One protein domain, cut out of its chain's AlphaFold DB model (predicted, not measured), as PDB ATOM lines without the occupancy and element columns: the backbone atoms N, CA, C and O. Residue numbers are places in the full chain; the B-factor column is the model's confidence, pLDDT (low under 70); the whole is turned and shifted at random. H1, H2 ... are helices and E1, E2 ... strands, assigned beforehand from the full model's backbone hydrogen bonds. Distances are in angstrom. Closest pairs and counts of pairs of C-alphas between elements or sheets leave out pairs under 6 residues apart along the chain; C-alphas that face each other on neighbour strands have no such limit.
ATOM      1  N   MET A  45     119.663 181.312 105.804       90.44
ATOM      2  CA  MET A  45     120.941 181.557 105.144       90.44
ATOM      3  C   MET A  45     120.721 181.986 103.691       90.44
ATOM      4  O   MET A  45     119.999 181.332 102.937       90.44
ATOM      5  N   ARG A  46     121.362 183.086 103.302       89.88
ATOM      6  CA  ARG A  46     121.375 183.593 101.930       89.88
ATOM      7  C   ARG A  46     122.787 183.971 101.548       89.88
ATOM      8  O   ARG A  46     123.441 184.708 102.285       89.88
ATOM      9  N   THR A  47     123.202 183.512 100.382       87.69
ATOM     10  CA  THR A  47     124.486 183.828  99.770       87.69
ATOM     11  C   THR A  47     124.274 184.482  98.414       87.69
ATOM     12  O   THR A  47     123.365 184.132  97.660       87.69
ATOM     13  N   SER A  48     125.115 185.456  98.095       88.19
ATOM     14  CA  SER A  48     125.220 186.043  96.764       88.19
ATOM     15  C   SER A  48     126.688 186.087  96.372       88.19
ATOM     16  O   SER A  48     127.563 186.271  97.213       88.19
ATOM     17  N   THR A  49     126.983 185.845  95.097       85.88
ATOM     18  CA  THR A  49     128.336 185.995  94.554       85.88
ATOM     19  C   THR A  49     128.255 186.840  93.298       85.88
ATOM     20  O   THR A  49     127.618 186.438  92.326       85.88
ATOM     21  N   ASN A  50     128.916 187.989  93.317       86.69
ATOM     22  CA  ASN A  50     129.041 188.885  92.182       86.69
ATOM     23  C   ASN A  50     130.459 188.777  91.630       86.69
ATOM     24  O   ASN A  50     131.425 188.736  92.385       86.69
ATOM     25  N   THR A  51     130.592 188.704  90.309       86.56
ATOM     26  CA  THR A  51     131.895 188.763  89.638       86.56
ATOM     27  C   THR A  51     131.957 190.042  88.823       86.56
ATOM     28  O   THR A  51     131.041 190.325  88.051       86.56
ATOM     29  N   GLY A  52     133.025 190.809  89.003       86.31
ATOM     30  CA  GLY A  52     133.315 192.018  88.249       86.31
ATOM     31  C   GLY A  52     134.567 191.854  87.398       86.31
ATOM     32  O   GLY A  52     135.429 191.019  87.676       86.31
ATOM     33  N   ASN A  53     134.662 192.677  86.359       88.50
ATOM     34  CA  ASN A  53     135.908 192.914  85.644       88.50
ATOM     35  C   ASN A  53     136.245 194.401  85.757       88.50
ATOM     36  O   ASN A  53     135.390 195.252  85.504       88.50
ATOM     37  N   PHE A  54     137.474 194.698  86.151       89.50
ATOM     38  CA  PHE A  54     138.010 196.038  86.308       89.50
ATOM     39  C   PHE A  54     139.244 196.173  85.419       89.50
ATOM     40  O   PHE A  54     140.307 195.624  85.708       89.50
ATOM     41  N   THR A  55     139.084 196.886  84.306       90.38
ATOM     42  CA  THR A  55     140.181 197.205  83.389       90.38
ATOM     43  C   THR A  55     140.739 198.573  83.745       90.38
ATOM     44  O   THR A  55     140.011 199.564  83.721       90.38
ATOM     45  N   GLN A  56     142.035 198.632  84.032       91.50
ATOM     46  CA  GLN A  56     142.718 199.848  84.456       91.50
ATOM     47  C   GLN A  56     143.941 200.105  83.562       91.50
ATOM     48  O   GLN A  56     144.766 199.202  83.388       91.50
ATOM     49  N   PRO A  57     144.101 201.321  83.002       92.25
ATOM     50  CA  PRO A  57     145.360 201.731  82.395       92.25
ATOM     51  C   PRO A  57     146.510 201.660  83.400       92.25
ATOM     52  O   PRO A  57     146.394 202.138  84.532       92.25
ATOM     53  N   VAL A  58     147.623 201.074  82.970       92.50
ATOM     54  CA  VAL A  58     148.882 201.008  83.714       92.50
ATOM     55  C   VAL A  58     150.010 201.483  82.824       92.50
ATOM     56  O   VAL A  58     149.976 201.326  81.607       92.50
ATOM     57  N   TYR A  59     151.038 202.046  83.433       92.94
ATOM     58  CA  TYR A  59     152.122 202.678  82.709       92.94
ATOM     59  C   TYR A  59     153.431 202.007  83.074       92.94
ATOM     60  O   TYR A  59     153.783 201.943  84.249       92.94
ATOM     61  N   ARG A  60     154.150 201.515  82.063       91.81
ATOM     62  CA  ARG A  60     155.492 200.961  82.236       91.81
ATOM     63  C   ARG A  60     156.533 202.016  81.907       91.81
ATOM     64  O   ARG A  60     156.531 202.558  80.798       91.81
ATOM     65  N   LYS A  61     157.449 202.252  82.837       91.75
ATOM     66  CA  LYS A  61     158.665 203.018  82.612       91.75
ATOM     67  C   LYS A  61     159.552 202.290  81.601       91.75
ATOM     68  O   LYS A  61     159.846 201.109  81.741       91.75
ATOM     69  N   ILE A  62     159.967 203.001  80.565       90.12
ATOM     70  CA  ILE A  62     160.988 202.573  79.620       90.12
ATOM     71  C   ILE A  62     162.063 203.649  79.536       90.12
ATOM     72  O   ILE A  62     161.788 204.847  79.651       90.12
ATOM     73  N   GLU A  63     163.291 203.209  79.319       89.06
ATOM     74  CA  GLU A  63     164.411 204.083  79.017       89.06
ATOM     75  C   GLU A  63     164.674 204.021  77.516       89.06
ATOM     76  O   GLU A  63     164.901 202.947  76.962       89.06
ATOM     77  N   ASP A  64     164.616 205.173  76.857       83.00
ATOM     78  CA  ASP A  64     164.962 205.312  75.445       83.00
ATOM     79  C   ASP A  64     166.097 206.325  75.290       83.00
ATOM     80  O   ASP A  64     166.263 207.215  76.128       83.00
ATOM     81  N   LYS A  65     166.901 206.197  74.237       83.88
ATOM     82  CA  LYS A  65     167.911 207.201  73.897       83.88
ATOM     83  C   LYS A  65     167.305 208.182  72.908       83.88
ATOM     84  O   LYS A  65     166.775 207.781  71.879       83.88
ATOM     85  N   ASP A  66     167.395 209.469  73.213       79.31
ATOM     86  CA  ASP A  66     167.007 210.502  72.260       79.31
ATOM     87  C   ASP A  66     167.966 210.564  71.052       79.31
ATOM     88  O   ASP A  66     168.992 209.882  70.999       79.31
ATOM     89  N   GLU A  67     167.640 211.408  70.069       80.81
ATOM     90  CA  GLU A  67     168.456 211.615  68.861       80.81
ATOM     91  C   GLU A  67     169.885 212.116  69.168       80.81
ATOM     92  O   GLU A  67     170.776 212.001  68.330       80.81
ATOM     93  N   ALA A  68     170.127 212.628  70.382       81.81
ATOM     94  CA  ALA A  68     171.434 213.052  70.881       81.81
ATOM     95  C   ALA A  68     172.148 211.969  71.722       81.81
ATOM     96  O   ALA A  68     173.234 212.210  72.253       81.81
ATOM     97  N   GLY A  69     171.566 210.770  71.846       78.50
ATOM     98  CA  GLY A  69     172.113 209.636  72.591       78.50
ATOM     99  C   GLY A  69     171.920 209.706  74.110       78.50
ATOM    100  O   GLY A  69     172.484 208.871  74.825       78.50
ATOM    101  N   LYS A  70     171.145 210.669  74.623       82.75
ATOM    102  CA  LYS A  70     170.865 210.839  76.052       82.75
ATOM    103  C   LYS A  70     169.679 209.971  76.468       82.75
ATOM    104  O   LYS A  70     168.643 209.957  75.808       82.75
ATOM    105  N   THR A  71     169.819 209.269  77.593       83.06
ATOM    106  CA  THR A  71     168.729 208.475  78.171       83.06
ATOM    107  C   THR A  71     167.589 209.382  78.622       83.06
ATOM    108  O   THR A  71     167.791 210.325  79.395       83.06
ATOM    109  N   ARG A  72     166.381 209.076  78.159       84.31
ATOM    110  CA  ARG A  72     165.130 209.701  78.562       84.31
ATOM    111  C   ARG A  72     164.184 208.629  79.081       84.31
ATOM    112  O   ARG A  72     163.972 207.600  78.448       84.31
ATOM    113  N   GLU A  73     163.572 208.923  80.218       86.88
ATOM    114  CA  GLU A  73     162.483 208.119  80.750       86.88
ATOM    115  C   GLU A  73     161.188 208.453  80.006       86.88
ATOM    116  O   GLU A  73     160.822 209.623  79.836       86.88
ATOM    117  N   ARG A  74     160.485 207.417  79.561       89.81
ATOM    118  CA  ARG A  74     159.157 207.517  78.962       89.81
ATOM    119  C   ARG A  74     158.259 206.460  79.584       89.81
ATOM    120  O   ARG A  74     158.707 205.371  79.908       89.81
ATOM    121  N   TYR A  75     156.977 206.773  79.709       92.00
ATOM    122  CA  TYR A  75     155.973 205.819  80.154       92.00
ATOM    123  C   TYR A  75     155.166 205.332  78.950       92.00
ATOM    124  O   TYR A  75     154.689 206.136  78.145       92.00
ATOM    125  N   VAL A  76     155.055 204.014  78.799       90.62
ATOM    126  CA  VAL A  76     154.203 203.373  77.792       90.62
ATOM    127  C   VAL A  76     152.957 202.855  78.483       90.62
ATOM    128  O   VAL A  76     153.051 202.112  79.459       90.62
ATOM    129  N   GLU A  77     151.803 203.266  77.972       91.94
ATOM    130  CA  GLU A  77     150.508 202.816  78.462       91.94
ATOM    131  C   GLU A  77     150.227 201.379  78.004       91.94
ATOM    132  O   GLU A  77     150.428 201.021  76.842       91.94
ATOM    133  N   GLY A  78     149.748 200.570  78.935       89.19
ATOM    134  CA  GLY A  78     149.110 199.285  78.711       89.19
ATOM    135  C   GLY A  78     147.881 199.176  79.608       89.19
ATOM    136  O   GLY A  78     147.472 200.141  80.252       89.19
ATOM    137  N   THR A  79     147.293 197.989  79.680       89.12
ATOM    138  CA  THR A  79     146.137 197.732  80.540       89.12
ATOM    139  C   THR A  79     146.403 196.546  81.447       89.12
ATOM    140  O   THR A  79     147.073 195.583  81.071       89.12
ATOM    141  N   ILE A  80     145.861 196.621  82.659       87.50
ATOM    142  CA  ILE A  80     145.702 195.467  83.533       87.50
ATOM    143  C   ILE A  80     144.216 195.154  83.656       87.50
ATOM    144  O   ILE A  80     143.384 196.051  83.788       87.50
ATOM    145  N   GLU A  81     143.890 193.868  83.596       88.12
ATOM    146  CA  GLU A  81     142.550 193.368  83.875       88.12
ATOM    147  C   GLU A  81     142.550 192.700  85.244       88.12
ATOM    148  O   GLU A  81     143.319 191.764  85.496       88.12
ATOM    149  N   VAL A  82     141.695 193.194  86.132       87.38
ATOM    150  CA  VAL A  82     141.485 192.652  87.469       87.38
ATOM    151  C   VAL A  82     140.071 192.091  87.535       87.38
ATOM    152  O   VAL A  82     139.084 192.812  87.427       87.38
ATOM    153  N   LEU A  83     139.969 190.784  87.727       86.00
ATOM    154  CA  LEU A  83     138.722 190.120  88.064       86.00
ATOM    155  C   LEU A  83     138.483 190.264  89.563       86.00
ATOM    156  O   LEU A  83     139.341 189.894  90.365       86.00
ATOM    157  N   THR A  84     137.307 190.760  89.928       85.88
ATOM    158  CA  THR A  84     136.851 190.833  91.318       85.88
ATOM    159  C   THR A  84     135.770 189.788  91.547       85.88
ATOM    160  O   THR A  84     134.942 189.524  90.670       85.88
ATOM    161  N   ARG A  85     135.754 189.176  92.727       84.44
ATOM    162  CA  ARG A  85     134.658 188.326  93.187       84.44
ATOM    163  C   ARG A  85     134.258 188.732  94.588       84.44
ATOM    164  O   ARG A  85     135.044 188.618  95.520       84.44
ATOM    165  N   ASP A  86     133.014 189.145  94.710       84.62
ATOM    166  CA  ASP A  86     132.400 189.577  95.950       84.62
ATOM    167  C   ASP A  86     131.392 188.525  96.366       84.62
ATOM    168  O   ASP A  86     130.423 188.277  95.648       84.62
ATOM    169  N   ARG A  87     131.619 187.880  97.507       85.50
ATOM    170  CA  ARG A  87     130.642 186.977  98.105       85.50
ATOM    171  C   ARG A  87     130.134 187.571  99.397       85.50
ATOM    172  O   ARG A  87     130.921 187.842 100.295       85.50
ATOM    173  N   GLU A  88     128.822 187.692  99.505       86.94
ATOM    174  CA  GLU A  88     128.152 188.082 100.737       86.94
ATOM    175  C   GLU A  88     127.293 186.926 101.239       86.94
ATOM    176  O   GLU A  88     126.656 186.207 100.469       86.94
ATOM    177  N   LEU A  89     127.279 186.757 102.555       88.12
ATOM    178  CA  LEU A  89     126.458 185.807 103.276       88.12
ATOM    179  C   LEU A  89     125.710 186.541 104.380       88.12
ATOM    180  O   LEU A  89     126.282 187.317 105.146       88.12
ATOM    181  N   THR A  90     124.425 186.237 104.492       90.69
ATOM    182  CA  THR A  90     123.587 186.641 105.618       90.69
ATOM    183  C   THR A  90     122.959 185.406 106.240       90.69
ATOM    184  O   THR A  90     122.522 184.503 105.525       90.69
ATOM    185  N   VAL A  91     122.925 185.348 107.568       89.69
ATOM    186  CA  VAL A  91     122.282 184.258 108.307       89.69
ATOM    187  C   VAL A  91     121.508 184.829 109.485       89.69
ATOM    188  O   VAL A  91     122.028 185.638 110.251       89.69
ATOM    189  N   GLY A  92     120.241 184.448 109.598       90.44
ATOM    190  CA  GLY A  92     119.411 184.778 110.746       90.44
ATOM    191  C   GLY A  92     119.840 183.967 111.962       90.44
ATOM    192  O   GLY A  92     120.249 182.813 111.828       90.44
ATOM    193  N   GLY A 111     118.390 188.280 115.296       91.44
ATOM    194  CA  GLY A 111     119.029 189.198 114.377       91.44
ATOM    195  C   GLY A 111     119.567 188.515 113.140       91.44
ATOM    196  O   GLY A 111     119.171 187.415 112.761       91.44
ATOM    197  N   THR A 112     120.474 189.209 112.468       90.75
ATOM    198  CA  THR A 112     121.135 188.713 111.265       90.75
ATOM    199  C   THR A 112     122.626 188.952 111.387       90.75
ATOM    200  O   THR A 112     123.058 190.076 111.633       90.75
ATOM    201  N   LEU A 113     123.403 187.894 111.191       87.88
ATOM    202  CA  LEU A 113     124.852 187.953 111.063       87.88
ATOM    203  C   LEU A 113     125.214 188.068 109.590       87.88
ATOM    204  O   LEU A 113     124.491 187.578 108.713       87.88
ATOM    205  N   ARG A 114     126.334 188.736 109.322       85.88
ATOM    206  CA  ARG A 114     126.844 188.943 107.970       85.88
ATOM    207  C   ARG A 114     128.301 188.514 107.893       85.88
ATOM    208  O   ARG A 114     129.090 188.798 108.790       85.88
ATOM    209  N   ALA A 115     128.654 187.862 106.798       82.25
ATOM    210  CA  ALA A 115     130.034 187.591 106.432       82.25
ATOM    211  C   ALA A 115     130.206 187.930 104.956       82.25
ATOM    212  O   ALA A 115     129.330 187.622 104.151       82.25
ATOM    213  N   ALA A 116     131.317 188.559 104.598       81.19
ATOM    214  CA  ALA A 116     131.625 188.843 103.209       81.19
ATOM    215  C   ALA A 116     133.085 188.528 102.910       81.19
ATOM    216  O   ALA A 116     133.936 188.532 103.799       81.19
ATOM    217  N   ALA A 117     133.364 188.257 101.646       78.56
ATOM    218  CA  ALA A 117     134.706 188.106 101.129       78.56
ATOM    219  C   ALA A 117     134.810 188.825  99.788       78.56
ATOM    220  O   ALA A 117     133.979 188.622  98.904       78.56
ATOM    221  N   HIS A 118     135.864 189.620  99.650       81.25
ATOM    222  CA  HIS A 118     136.235 190.278  98.410       81.25
ATOM    223  C   HIS A 118     137.557 189.680  97.925       81.25
ATOM    224  O   HIS A 118     138.586 189.785  98.598       81.25
ATOM    225  N   ALA A 119     137.519 188.998  96.785       81.06
ATOM    226  CA  ALA A 119     138.680 188.381  96.164       81.06
ATOM    227  C   ALA A 119     139.046 189.096  94.865       81.06
ATOM    228  O   ALA A 119     138.168 189.473  94.087       81.06
ATOM    229  N   ILE A 120     140.346 189.224  94.608       81.56
ATOM    230  CA  ILE A 120     140.871 189.795  93.366       81.56
ATOM    231  C   ILE A 120     141.855 188.845  92.687       81.56
ATOM    232  O   ILE A 120     142.604 188.115  93.338       81.56
ATOM    233  N   PHE A 121     141.875 188.886  91.359       79.12
ATOM    234  CA  PHE A 121     142.781 188.107  90.523       79.12
ATOM    235  C   PHE A 121     143.100 188.869  89.232       79.12
ATOM    236  O   PHE A 121     142.218 189.504  88.668       79.12
ATOM    237  N   THR A 122     144.325 188.762  88.711       78.69
ATOM    238  CA  THR A 122     144.653 189.254  87.362       78.69
ATOM    239  C   THR A 122     145.147 188.127  86.462       78.69
ATOM    240  O   THR A 122     145.927 187.267  86.875       78.69
ATOM    241  N   SER A 123     144.665 188.122  85.219       64.31
ATOM    242  CA  SER A 123     144.994 187.137  84.185       64.31
ATOM    243  C   SER A 123     146.219 187.520  83.353       64.31
ATOM    244  O   SER A 123     146.793 186.645  82.703       64.31
ATOM    245  N   ALA A 124     146.611 188.796  83.351       59.75
ATOM    246  CA  ALA A 124     147.632 189.319  82.458       59.75
ATOM    247  C   ALA A 124     149.005 189.327  83.153       59.75
ATOM    248  O   ALA A 124     149.225 190.134  84.063       59.75
ATOM    249  N   PRO A 125     149.958 188.462  82.753       61.66
ATOM    250  CA  PRO A 125     151.342 188.672  83.132       61.66
ATOM    251  C   PRO A 125     151.813 189.947  82.433       61.66
ATOM    252  O   PRO A 125     151.922 190.009  81.213       61.66
ATOM    253  N   VAL A 126     152.039 190.992  83.216       67.50
ATOM    254  CA  VAL A 126     152.687 192.212  82.731       67.50
ATOM    255  C   VAL A 126     154.195 191.932  82.685       67.50
ATOM    256  O   VAL A 126     154.713 191.339  83.633       67.50
ATOM    257  N   ASP A 127     154.889 192.290  81.602       69.75
ATOM    258  CA  ASP A 127     156.297 191.928  81.330       69.75
ATOM    259  C   ASP A 127     157.322 192.981  81.797       69.75
ATOM    260  O   ASP A 127     157.177 194.169  81.519       69.75
ATOM    261  N   GLY A 128     158.446 192.549  82.380       76.44
ATOM    262  CA  GLY A 128     159.565 193.432  82.766       76.44
ATOM    263  C   GLY A 128     159.756 193.546  84.277       76.44
ATOM    264  O   GLY A 128     159.303 192.668  85.021       76.44
ATOM    265  N   ASP A 129     160.425 194.594  84.756       84.50
ATOM    266  CA  ASP A 129     160.482 194.849  86.195       84.50
ATOM    267  C   ASP A 129     159.097 195.290  86.691       84.50
ATOM    268  O   ASP A 129     158.371 196.023  86.029       84.50
ATOM    269  N   VAL A 130     158.696 194.783  87.848       84.94
ATOM    270  CA  VAL A 130     157.444 195.139  88.524       84.94
ATOM    271  C   VAL A 130     157.487 196.546  89.102       84.94
ATOM    272  O   VAL A 130     156.438 197.176  89.222       84.94
ATOM    273  N   ASP A 131     158.680 197.035  89.433       87.12
ATOM    274  CA  ASP A 131     158.869 198.374  89.983       87.12
ATOM    275  C   ASP A 131     158.863 199.458  88.878       87.12
ATOM    276  O   ASP A 131     158.736 200.643  89.181       87.12
ATOM    277  N   ASP A 132     158.879 199.061  87.595       90.50
ATOM    278  CA  ASP A 132     158.686 199.957  86.444       90.50
ATOM    279  C   ASP A 132     157.212 200.312  86.193       90.50
ATOM    280  O   ASP A 132     156.916 201.164  85.351       90.50
ATOM    281  N   TYR A 133     156.273 199.660  86.882       90.38
ATOM    282  CA  TYR A 133     154.843 199.859  86.675       90.38
ATOM    283  C   TYR A 133     154.232 200.841  87.670       90.38
ATOM    284  O   TYR A 133     154.387 200.714  88.884       90.38
ATOM    285  N   CYS A 134     153.426 201.770  87.159       92.56
ATOM    286  CA  CYS A 134     152.616 202.671  87.971       92.56
ATOM    287  C   CYS A 134     151.191 202.827  87.421       92.56
ATOM    288  O   CYS A 134     150.926 202.594  86.241       92.56
ATOM    289  N   LEU A 135     150.258 203.220  88.296       93.31
ATOM    290  CA  LEU A 135     148.875 203.525  87.904       93.31
ATOM    291  C   LEU A 135     148.785 204.853  87.148       93.31
ATOM    292  O   LEU A 135     148.052 204.948  86.172       93.31
ATOM    293  N   ILE A 136     149.547 205.861  87.590       93.75
ATOM    294  CA  ILE A 136     149.685 207.157  86.922       93.75
ATOM    295  C   ILE A 136     151.166 207.585  86.931       93.75
ATOM    296  O   ILE A 136     151.797 207.556  87.992       93.75
ATOM    297  N   PRO A 137     151.724 208.021  85.786       93.44
ATOM    298  CA  PRO A 137     153.065 208.590  85.688       93.44
ATOM    299  C   PRO A 137     153.247 209.901  86.480       93.44
ATOM    300  O   PRO A 137     152.307 210.694  86.583       93.44
ATOM    301  N   PRO A 138     154.456 210.209  86.989       91.81
ATOM    302  CA  PRO A 138     154.695 211.420  87.786       91.81
ATOM    303  C   PRO A 138     154.387 212.745  87.069       91.81
ATOM    304  O   PRO A 138     154.003 213.724  87.705       91.81
ATOM    305  N   ASP A 139     154.577 212.808  85.753       91.06
ATOM    306  CA  ASP A 139     154.245 213.963  84.915       91.06
ATOM    307  C   ASP A 139     152.729 214.143  84.766       91.06
ATOM    308  O   ASP A 139     152.234 215.259  84.927       91.06
ATOM    309  N   MET A 140     151.982 213.053  84.568       90.94
ATOM    310  CA  MET A 140     150.515 213.082  84.551       90.94
ATOM    311  C   MET A 140     149.929 213.454  85.916       90.94
ATOM    312  O   MET A 140     148.992 214.244  85.976       90.94
ATOM    313  N   GLN A 141     150.508 212.955  87.010       92.69
ATOM    314  CA  GLN A 141     150.074 213.300  88.365       92.69
ATOM    315  C   GLN A 141     150.260 214.794  88.671       92.69
ATOM    316  O   GLN A 141     149.420 215.397  89.333       92.69
ATOM    317  N   LYS A 142     151.342 215.410  88.174       93.06
ATOM    318  CA  LYS A 142     151.572 216.859  88.304       93.06
ATOM    319  C   LYS A 142     150.623 217.680  87.435       93.06
ATOM    320  O   LYS A 142     150.220 218.762  87.851       93.06
ATOM    321  N   ALA A 143     150.310 217.193  86.236       95.25
ATOM    322  CA  ALA A 143     149.429 217.883  85.299       95.25
ATOM    323  C   ALA A 143     147.956 217.837  85.737       95.25
ATOM    324  O   ALA A 143     147.256 218.838  85.603       95.25
ATOM    325  N   ASP A 144     147.499 216.703  86.276       94.44
ATOM    326  CA  ASP A 144     146.128 216.505  86.752       94.44
ATOM    327  C   ASP A 144     146.085 215.695  88.067       94.44
ATOM    328  O   ASP A 144     145.902 214.471  88.064       94.44
ATOM    329  N   PRO A 145     146.224 216.375  89.222       94.81
ATOM    330  CA  PRO A 145     146.172 215.724  90.529       94.81
ATOM    331  C   PRO A 145     144.815 215.085  90.842       94.81
ATOM    332  O   PRO A 145     144.767 214.031  91.472       94.81
ATOM    333  N   LYS A 146     143.708 215.679  90.370       95.12
ATOM    334  CA  LYS A 146     142.353 215.170  90.639       95.12
ATOM    335  C   LYS A 146     142.125 213.824  89.965       95.12
ATOM    336  O   LYS A 146     141.551 212.920  90.566       95.12
ATOM    337  N   ARG A 147     142.605 213.667  88.730       91.88
ATOM    338  CA  ARG A 147     142.583 212.371  88.047       91.88
ATOM    339  C   ARG A 147     143.400 211.324  88.801       91.88
ATOM    340  O   ARG A 147     142.969 210.179  88.883       91.88
ATOM    341  N   ALA A 148     144.550 211.700  89.360       93.00
ATOM    342  CA  ALA A 148     145.366 210.783  90.152       93.00
ATOM    343  C   ALA A 148     144.688 210.342  91.449       93.00
ATOM    344  O   ALA A 148     144.725 209.157  91.771       93.00
ATOM    345  N   GLU A 149     144.021 211.260  92.145       94.38
ATOM    346  CA  GLU A 149     143.196 210.926  93.309       94.38
ATOM    347  C   GLU A 149     142.051 209.983  92.931       94.38
ATOM    348  O   GLU A 149     141.827 208.992  93.620       94.38
ATOM    349  N   HIS A 150     141.374 210.237  91.809       94.25
ATOM    350  CA  HIS A 150     140.285 209.380  91.347       94.25
ATOM    351  C   HIS A 150     140.766 207.964  91.011       94.25
ATOM    352  O   HIS A 150     140.187 207.003  91.499       94.25
ATOM    353  N   VAL A 151     141.870 207.823  90.268       93.88
ATOM    354  CA  VAL A 151     142.446 206.502  89.955       93.88
ATOM    355  C   VAL A 151     142.907 205.774  91.217       93.88
ATOM    356  O   VAL A 151     142.729 204.564  91.321       93.88
ATOM    357  N   ALA A 152     143.481 206.485  92.192       91.81
ATOM    358  CA  ALA A 152     143.864 205.885  93.467       91.81
ATOM    359  C   ALA A 152     142.642 205.427  94.282       91.81
ATOM    360  O   ALA A 152     142.687 204.352  94.877       91.81
ATOM    361  N   SER A 153     141.561 206.213  94.283       92.56
ATOM    362  CA  SER A 153     140.294 205.857  94.931       92.56
ATOM    363  C   SER A 153     139.664 204.633  94.278       92.56
ATOM    364  O   SER A 153     139.402 203.655  94.965       92.56
ATOM    365  N   ASP A 154     139.503 204.645  92.953       91.88
ATOM    366  CA  ASP A 154     138.924 203.532  92.199       91.88
ATOM    367  C   ASP A 154     139.742 202.249  92.396       91.88
ATOM    368  O   ASP A 154     139.191 201.162  92.572       91.88
ATOM    369  N   TRP A 155     141.072 202.370  92.416       91.56
ATOM    370  CA  TRP A 155     141.948 201.249  92.722       91.56
ATOM    371  C   TRP A 155     141.750 200.740  94.153       91.56
ATOM    372  O   TRP A 155     141.634 199.533  94.347       91.56
ATOM    373  N   GLY A 156     141.675 201.628  95.147       88.69
ATOM    374  CA  GLY A 156     141.413 201.261  96.542       88.69
ATOM    375  C   GLY A 156     140.060 200.572  96.730       88.69
ATOM    376  O   GLY A 156     139.980 199.551  97.409       88.69
ATOM    377  N   ASP A 157     139.019 201.051  96.052       86.50
ATOM    378  CA  ASP A 157     137.675 200.470  96.113       86.50
ATOM    379  C   ASP A 157     137.622 199.057  95.510       86.50
ATOM    380  O   ASP A 157     136.840 198.218  95.957       86.50
ATOM    381  N   ARG A 158     138.438 198.778  94.482       87.12
ATOM    382  CA  ARG A 158     138.417 197.502  93.736       87.12
ATOM    383  C   ARG A 158     139.492 196.507  94.132       87.12
ATOM    384  O   ARG A 158     139.319 195.318  93.895       87.12
ATOM    385  N   CYS A 159     140.618 196.988  94.636       85.38
ATOM    386  CA  CYS A 159     141.798 196.188  94.949       85.38
ATOM    387  C   CYS A 159     142.215 196.322  96.421       85.38
ATOM    388  O   CYS A 159     143.190 195.694  96.832       85.38
ATOM    389  N   GLY A 160     141.496 197.104  97.234       84.81
ATOM    390  CA  GLY A 160     141.817 197.332  98.641       84.81
ATOM    391  C   GLY A 160     143.228 197.891  98.824       84.81
ATOM    392  O   GLY A 160     143.677 198.776  98.100       84.81
ATOM    393  N   ASP A 161     143.962 197.312  99.773       83.88
ATOM    394  CA  ASP A 161     145.331 197.720 100.109       83.88
ATOM    395  C   ASP A 161     146.400 197.219  99.113       83.88
ATOM    396  O   ASP A 161     147.596 197.461  99.315       83.88
ATOM    397  N   TRP A 162     146.026 196.474  98.066       84.56
ATOM    398  CA  TRP A 162     147.005 195.914  97.133       84.56
ATOM    399  C   TRP A 162     147.686 197.013  96.333       84.56
ATOM    400  O   TRP A 162     147.036 197.788  95.639       84.56
ATOM    401  N   LYS A 163     149.019 197.038  96.336       88.19
ATOM    402  CA  LYS A 163     149.773 197.852  95.378       88.19
ATOM    403  C   LYS A 163     149.806 197.153  94.025       88.19
ATOM    404  O   LYS A 163     149.859 195.925  93.959       88.19
ATOM    405  N   LEU A 164     149.866 197.933  92.945       88.81
ATOM    406  CA  LEU A 164     150.015 197.398  91.588       88.81
ATOM    407  C   LEU A 164     151.212 196.438  91.483       88.81
ATOM    408  O   LEU A 164     151.068 195.328  90.977       88.81
ATOM    409  N   SER A 165     152.374 196.821  92.016       87.38
ATOM    410  CA  SER A 165     153.580 195.987  91.978       87.38
ATOM    411  C   SER A 165     153.415 194.675  92.749       87.38
ATOM    412  O   SER A 165     153.840 193.629  92.262       87.38
ATOM    413  N   ASP A 166     152.750 194.693  93.906       84.12
ATOM    414  CA  ASP A 166     152.466 193.485  94.690       84.12
ATOM    415  C   ASP A 166     151.507 192.548  93.946       84.12
ATOM    416  O   ASP A 166     151.709 191.332  93.931       84.12
ATOM    417  N   LEU A 167     150.511 193.111  93.259       83.44
ATOM    418  CA  LEU A 167     149.544 192.367  92.458       83.44
ATOM    419  C   LEU A 167     150.219 191.700  91.244       83.44
ATOM    420  O   LEU A 167     149.984 190.518  90.989       83.44
ATOM    421  N   ILE A 168     151.129 192.399  90.555       85.00
ATOM    422  CA  ILE A 168     151.930 191.837  89.450       85.00
ATOM    423  C   ILE A 168     152.913 190.772  89.962       85.00
ATOM    424  O   ILE A 168     153.031 189.693  89.377       85.00
ATOM    425  N   LYS A 169     153.621 191.034  91.072       82.31
ATOM    426  CA  LYS A 169     154.511 190.045  91.713       82.31
ATOM    427  C   LYS A 169     153.733 188.770  92.034       82.31
ATOM    428  O   LYS A 169     154.185 187.663  91.730       82.31
ATOM    429  N   ARG A 170     152.542 188.926  92.616       79.38
ATOM    430  CA  ARG A 170     151.689 187.809  93.007       79.38
ATOM    431  C   ARG A 170     151.179 187.032  91.797       79.38
ATOM    432  O   ARG A 170     151.297 185.806  91.806       79.38
ATOM    433  N   SER A 171     150.706 187.711  90.751       79.06
ATOM    434  CA  SER A 171     150.200 187.061  89.536       79.06
ATOM    435  C   SER A 171     151.255 186.202  88.841       79.06
ATOM    436  O   SER A 171     150.958 185.077  88.448       79.06
ATOM    437  N   ARG A 172     152.512 186.660  88.796       79.62
ATOM    438  CA  ARG A 172     153.647 185.883  88.264       79.62
ATOM    439  C   ARG A 172     153.980 184.650  89.106       79.62
ATOM    440  O   ARG A 172     154.382 183.623  88.566       79.62
ATOM    441  N   SER A 173     153.848 184.752  90.429       73.81
ATOM    442  CA  SER A 173     154.210 183.673  91.361       73.81
ATOM    443  C   SER A 173     153.179 182.540  91.432       73.81
ATOM    444  O   SER A 173     153.502 181.418  91.829       73.81
ATOM    445  N   GLN A 174     151.928 182.814  91.058       68.62
ATOM    446  CA  GLN A 174     150.811 181.929  91.343       68.62
ATOM    447  C   GLN A 174     150.489 181.027  90.142       68.62
ATOM    448  O   GLN A 174     149.878 181.441  89.163       68.62
ATOM    449  N   ARG A 175     150.884 179.748  90.236       56.59
ATOM    450  CA  ARG A 175     150.597 178.709  89.221       56.59
ATOM    451  C   ARG A 175     149.169 178.146  89.292       56.59
ATOM    452  O   ARG A 175     148.703 177.551  88.325       56.59
ATOM    453  N   SER A 176     148.491 178.304  90.432       54.44
ATOM    454  CA  SER A 176     147.176 177.721  90.737       54.44
ATOM    455  C   SER A 176     146.090 178.796  90.804       54.44
ATOM    456  O   SER A 176     146.229 179.790  91.518       54.44
ATOM    457  N   ARG A 177     144.988 178.574  90.075       58.03
ATOM    458  CA  ARG A 177     143.807 179.455  90.032       58.03
ATOM    459  C   ARG A 177     142.754 179.129  91.107       58.03
ATOM    460  O   ARG A 177     141.679 179.713  91.077       58.03
ATOM    461  N   GLY A 178     143.024 178.182  92.008       55.88
ATOM    462  CA  GLY A 178     142.071 177.749  93.038       55.88
ATOM    463  C   GLY A 178     142.188 178.530  94.349       55.88
ATOM    464  O   GLY A 178     143.245 179.081  94.658       55.88
ATOM    465  N   TYR A 179     141.105 178.544  95.131       57.47
ATOM    466  CA  TYR A 179     141.142 178.933  96.543       57.47
ATOM    467  C   TYR A 179     142.015 177.949  97.340       57.47
ATOM    468  O   TYR A 179     141.880 176.734  97.194       57.47
ATOM    469  N   GLU A 180     142.908 178.462  98.189       57.47
ATOM    470  CA  GLU A 180     143.723 177.646  99.094       57.47
ATOM    471  C   GLU A 180     143.205 177.801 100.531       57.47
ATOM    472  O   GLU A 180     143.277 178.876 101.114       57.47
ATOM    473  N   SER A 181     142.739 176.708 101.135       51.84
ATOM    474  CA  SER A 181     142.153 176.664 102.492       51.84
ATOM    475  C   SER A 181     143.067 177.193 103.617       51.84
ATOM    476  O   SER A 181     142.588 177.520 104.700       51.84
ATOM    477  N   ARG A 182     144.374 177.382 103.376       52.75
ATOM    478  CA  ARG A 182     145.329 177.926 104.364       52.75
ATOM    479  C   ARG A 182     145.022 179.348 104.856       52.75
ATOM    480  O   ARG A 182     145.647 179.793 105.809       52.75
ATOM    481  N   TYR A 183     144.086 180.053 104.222       52.22
ATOM    482  CA  TYR A 183     143.616 181.372 104.654       52.22
ATOM    483  C   TYR A 183     142.478 181.308 105.696       52.22
ATOM    484  O   TYR A 183     141.934 182.344 106.062       52.22
ATOM    485  N   GLN A 184     142.124 180.115 106.196       51.47
ATOM    486  CA  GLN A 184     141.113 179.921 107.249       51.47
ATOM    487  C   GLN A 184     141.444 180.630 108.571       51.47
ATOM    488  O   GLN A 184     140.521 181.047 109.272       51.47
ATOM    489  N   ASP A 185     142.731 180.787 108.887       47.72
ATOM    490  CA  ASP A 185     143.198 181.471 110.102       47.72
ATOM    491  C   ASP A 185     143.486 182.962 109.873       47.72
ATOM    492  O   ASP A 185     143.792 183.692 110.820       47.72
ATOM    493  N   ASP A 186     143.381 183.436 108.626       50.44
ATOM    494  CA  ASP A 186     143.655 184.827 108.299       50.44
ATOM    495  C   ASP A 186     142.446 185.674 108.721       50.44
ATOM    496  O   ASP A 186     141.410 185.771 108.055       50.44
ATOM    497  N   TRP A 187     142.577 186.275 109.903       47.38
ATOM    498  CA  TRP A 187     141.611 187.162 110.560       47.38
ATOM    499  C   TRP A 187     141.117 188.315 109.655       47.38
ATOM    500  O   TRP A 187     140.127 188.982 109.965       47.38
ATOM    501  N   SER A 188     141.778 188.533 108.513       49.06
ATOM    502  CA  SER A 188     141.452 189.491 107.457       49.06
ATOM    503  C   SER A 188     140.077 189.302 106.808       49.06
ATOM    504  O   SER A 188     139.552 190.273 106.275       49.06
ATOM    505  N   LEU A 189     139.461 188.114 106.877       51.06
ATOM    506  CA  LEU A 189     138.123 187.860 106.310       51.06
ATOM    507  C   LEU A 189     136.958 188.381 107.174       51.06
ATOM    508  O   LEU A 189     135.805 188.317 106.757       51.06
ATOM    509  N   ARG A 190     137.220 188.882 108.391       48.06
ATOM    510  CA  ARG A 190     136.172 189.436 109.273       48.06
ATOM    511  C   ARG A 190     135.809 190.888 108.960       48.06
ATOM    512  O   ARG A 190     134.781 191.364 109.431       48.06
ATOM    513  N   GLY A 191     136.636 191.589 108.188       48.81
ATOM    514  CA  GLY A 191     136.355 192.946 107.736       48.81
ATOM    515  C   GLY A 191     135.976 192.946 106.263       48.81
ATOM    516  O   GLY A 191     136.779 192.527 105.437       48.81
ATOM    517  N   ASN A 192     134.813 193.507 105.925       48.09
ATOM    518  CA  ASN A 192     134.357 193.742 104.543       48.09
ATOM    519  C   ASN A 192     135.336 194.571 103.677       48.09
ATOM    520  O   ASN A 192     135.044 194.835 102.518       48.09
ATOM    521  N   ALA A 193     136.456 195.041 104.233       50.19
ATOM    522  CA  ALA A 193     137.293 196.086 103.656       50.19
ATOM    523  C   ALA A 193     138.596 195.591 103.008       50.19
ATOM    524  O   ALA A 193     139.305 196.401 102.417       50.19
ATOM    525  N   ARG A 194     138.963 194.304 103.115       59.34
ATOM    526  CA  ARG A 194     140.240 193.820 102.564       59.34
ATOM    527  C   ARG A 194     140.056 192.875 101.388       59.34
ATOM    528  O   ARG A 194     139.624 191.739 101.550       59.34
ATOM    529  N   ALA A 195     140.473 193.349 100.215       59.44
ATOM    530  CA  ALA A 195     140.687 192.520  99.042       59.44
ATOM    531  C   ALA A 195     141.748 191.456  99.334       59.44
ATOM    532  O   ALA A 195     142.888 191.769  99.693       59.44
ATOM    533  N   VAL A 196     141.396 190.189  99.153       67.25
ATOM    534  CA  VAL A 196     142.344 189.081  99.266       67.25
ATOM    535  C   VAL A 196     142.678 188.591  97.865       67.25
ATOM    536  O   VAL A 196     141.790 188.302  97.068       67.25
ATOM    537  N   TYR A 197     143.967 188.480  97.542       61.25
ATOM    538  CA  TYR A 197     144.375 187.889  96.270       61.25
ATOM    539  C   TYR A 197     144.186 186.371  96.332       61.25
ATOM    540  O   TYR A 197     145.061 185.624  96.782       61.25
ATOM    541  N   LEU A 198     143.014 185.921  95.905       64.62
ATOM    542  CA  LEU A 198     142.625 184.524  95.827       64.62
ATOM    543  C   LEU A 198     142.069 184.288  94.429       64.62
ATOM    544  O   LEU A 198     141.265 185.072  93.933       64.62
ATOM    545  N   GLY A 199     142.465 183.183  93.796       59.12
ATOM    546  CA  GLY A 199     141.870 182.787  92.516       59.12
ATOM    547  C   GLY A 199     140.359 182.520  92.617       59.12
ATOM    548  O   GLY A 199     139.677 182.490  91.589       59.12
ATOM    549  N   ASP A 200     139.837 182.361  93.843       65.06
ATOM    550  CA  ASP A 200     138.412 182.261  94.138       65.06
ATOM    551  C   ASP A 200     138.053 182.713  95.571       65.06
ATOM    552  O   ASP A 200     138.922 182.819  96.434       65.06
ATOM    553  N   VAL A 201     136.771 182.973  95.832       72.31
ATOM    554  CA  VAL A 201     136.247 183.342  97.164       72.31
ATOM    555  C   VAL A 201     136.096 182.116  98.086       72.31
ATOM    556  O   VAL A 201     135.875 181.012  97.579       72.31
ATOM    557  N   PRO A 202     136.147 182.280  99.429       72.12
ATOM    558  CA  PRO A 202     135.853 181.203 100.378       72.12
ATOM    559  C   PRO A 202     134.503 180.539 100.104       72.12
ATOM    560  O   PRO A 202     133.554 181.183  99.636       72.12
ATOM    561  N   SER A 203     134.397 179.251 100.418       76.25
ATOM    562  CA  SER A 203     133.151 178.495 100.255       76.25
ATOM    563  C   SER A 203     132.025 179.042 101.143       76.25
ATOM    564  O   SER A 203     132.267 179.719 102.143       76.25
ATOM    565  N   GLU A 204     130.771 178.722 100.806       78.12
ATOM    566  CA  GLU A 204     129.627 179.102 101.648       78.12
ATOM    567  C   GLU A 204     129.790 178.580 103.080       78.12
ATOM    568  O   GLU A 204     129.607 179.337 104.026       78.12
ATOM    569  N   GLY A 205     130.225 177.326 103.251       77.38
ATOM    570  CA  GLY A 205     130.448 176.729 104.571       77.38
ATOM    571  C   GLY A 205     131.506 177.457 105.410       77.38
ATOM    572  O   GLY A 205     131.349 177.591 106.624       77.38
ATOM    573  N   GLU A 206     132.557 177.988 104.781       75.25
ATOM    574  CA  GLU A 206     133.567 178.796 105.476       75.25
ATOM    575  C   GLU A 206     133.007 180.153 105.910       75.25
ATOM    576  O   GLU A 206     133.223 180.565 107.052       75.25
ATOM    577  N   LEU A 207     132.222 180.818 105.055       77.25
ATOM    578  CA  LEU A 207     131.544 182.064 105.425       77.25
ATOM    579  C   LEU A 207     130.500 181.852 106.527       77.25
ATOM    580  O   LEU A 207     130.370 182.697 107.410       77.25
ATOM    581  N   VAL A 208     129.799 180.716 106.526       81.19
ATOM    582  CA  VAL A 208     128.878 180.331 107.606       81.19
ATOM    583  C   VAL A 208     129.626 180.203 108.925       81.19
ATOM    584  O   VAL A 208     129.210 180.785 109.925       81.19
ATOM    585  N   ARG A 209     130.758 179.490 108.935       76.38
ATOM    586  CA  ARG A 209     131.585 179.342 110.138       76.38
ATOM    587  C   ARG A 209     132.060 180.701 110.656       76.38
ATOM    588  O   ARG A 209     132.018 180.936 111.862       76.38
ATOM    589  N   LEU A 210     132.470 181.605 109.762       76.12
ATOM    590  CA  LEU A 210     132.845 182.973 110.131       76.12
ATOM    591  C   LEU A 210     131.667 183.757 110.718       76.12
ATOM    592  O   LEU A 210     131.848 184.423 111.735       76.12
ATOM    593  N   ALA A 211     130.476 183.649 110.124       78.75
ATOM    594  CA  ALA A 211     129.275 184.296 110.637       78.75
ATOM    595  C   ALA A 211     128.903 183.754 112.026       78.75
ATOM    596  O   ALA A 211     128.675 184.535 112.943       78.75
ATOM    597  N   TYR A 212     128.923 182.435 112.235       81.12
ATOM    598  CA  TYR A 212     128.624 181.822 113.537       81.12
ATOM    599  C   TYR A 212     129.596 182.266 114.629       81.12
ATOM    600  O   TYR A 212     129.179 182.556 115.749       81.12
ATOM    601  N   CYS A 213     130.876 182.433 114.293       77.50
ATOM    602  CA  CYS A 213     131.885 182.990 115.192       77.50
ATOM    603  C   CYS A 213     131.650 184.461 115.589       77.50
ATOM    604  O   CYS A 213     132.472 184.993 116.330       77.50
ATOM    605  N   GLN A 214     130.594 185.133 115.115       79.88
ATOM    606  CA  GLN A 214     130.212 186.491 115.533       79.88
ATOM    607  C   GLN A 214     129.043 186.508 116.530       79.88
ATOM    608  O   GLN A 214     128.820 187.523 117.183       79.88
ATOM    609  N   VAL A 215     128.311 185.397 116.708       82.31
ATOM    610  CA  VAL A 215     127.115 185.356 117.579       82.31
ATOM    611  C   VAL A 215     127.430 185.640 119.053       82.31
ATOM    612  O   VAL A 215     126.560 186.067 119.810       82.31
ATOM    613  N   TRP A 216     128.684 185.442 119.471       80.56
ATOM    614  CA  TRP A 216     129.120 185.734 120.836       80.56
ATOM    615  C   TRP A 216     128.982 187.221 121.186       80.56
ATOM    616  O   TRP A 216     128.777 187.533 122.352       80.56
ATOM    617  N   GLU A 217     129.059 188.141 120.218       84.50
ATOM    618  CA  GLU A 217     128.951 189.582 120.474       84.50
ATOM    619  C   GLU A 217     127.555 190.000 120.958       84.50
ATOM    620  O   GLU A 217     127.461 190.618 122.025       84.50
ATOM    621  N   PRO A 218     126.453 189.705 120.229       86.69
ATOM    622  CA  PRO A 218     125.116 189.985 120.735       86.69
ATOM    623  C   PRO A 218     124.807 189.159 121.986       86.69
ATOM    624  O   PRO A 218     124.180 189.686 122.895       86.69
ATOM    625  N   LEU A 219     125.286 187.914 122.075       85.31
ATOM    626  CA  LEU A 219     125.099 187.088 123.269       85.31
ATOM    627  C   LEU A 219     125.748 187.701 124.514       85.31
ATOM    628  O   LEU A 219     125.121 187.769 125.565       85.31
TER     629      LEU A 219
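Overview. This is residues 45 to 92 and 111 to 219 of the 239 residues of an uncharacterized protein of Candidatus Eisenbacteria bacterium (UniProt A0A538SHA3). A long, twisted hairpin of two strands, E1 and E2, is the spine of the model; E3 runs beside E2 over the half away from the turn, and the short E4 adds to E3. H2 and H3 pack on one face and H6 on the other, while the turn, residues 66 to 70, lies at one far end and H7 at the other. The printed part has 157 residues, with seven named helices and four named strands in the chain order E1 E2 E3 H1 H2 H3 H4 H5 E4 H6 H7. The sheet, E1 E2 E3 E4 in order, is mixed, and so is the class, helices and strands. The whole is loose, with a radius of gyration of the C-alphas of 19.5 A and spans of 74 by 36 by 22 A.

Arrangement. E1, residues 45 to 65, and E2, residues 71 to 92, form an antiparallel hairpin, with N 56 and O 80 2.9 A apart. E3, residues 111 to 122, is antiparallel to E2, with N 87 and O 117 2.8 A apart. E4, residues 195 to 197, is parallel to E3, with N 196 and O 118 2.9 A apart. H2, residues 145 to 159, and H3, residues 164 to 173, are on one face of the sheet and H6, residues 204 to 212, on the other: three layers, helices on both faces. The closest C-alphas of H6 and E3, those of Ala 211 and Ala 115, are 5.4 A apart. For H3 and E3 they are those of Ser 171 and Thr 122, 6.3 A; for H2 and E4, those of Cys 159 and Ala 195, 5.6 A. H1, residues 138 to 143, is not on the sheet and touches H2 only at the corner, and only just, with 3 pairs of C-alphas within 8 A; Gln 141 and Ala 148 come closest, 5.6 A between C-alphas. H5, residues 187 to 190, only grazes the sheet with residues 188 to 190. H4, residues 181 to 185, is close to H6 but not clearly touching, C-alphas 184 and 206 being 7.8 A apart. H7, residues 216 to 219, touches no helix. E3, the helices H1 to H5 and E4 make a strand-helix-strand unit, two parallel neighbour strands with helices between. In H1, H2, H3 and H6 every O i to N i+4 pair is within hydrogen-bond range; H4 has 0 of 1, with 1 of 2 O i to N i+3 pairs, and H5 and H7 are too short for an i+4 pair.

Along the chain. E1 begins at C-alpha 45, (120.941, 181.557, 105.144), and is 62.0 A long; E2 is 63.7 A and E3 37.2 A. H2 is 20.5 A, H3 14.4 A and H6 12.2 A. H7 ends at C-alpha 219, (125.099, 187.088, 123.269).

Size, cuts and confidence. The C-alphas farthest apart, those of Ala 68 and Leu 219, are 74.6 A apart. Residues 93 to 110 are not printed, and C-alphas 92 and 111 are 5.7 A apart across this cut. The link from E3 to H1 is long; in it residues 133 to 134 pair antiparallel with residues 59 to 60 of E1. The pLDDT is under 70 in residues 123 to 127 and 174 to 200.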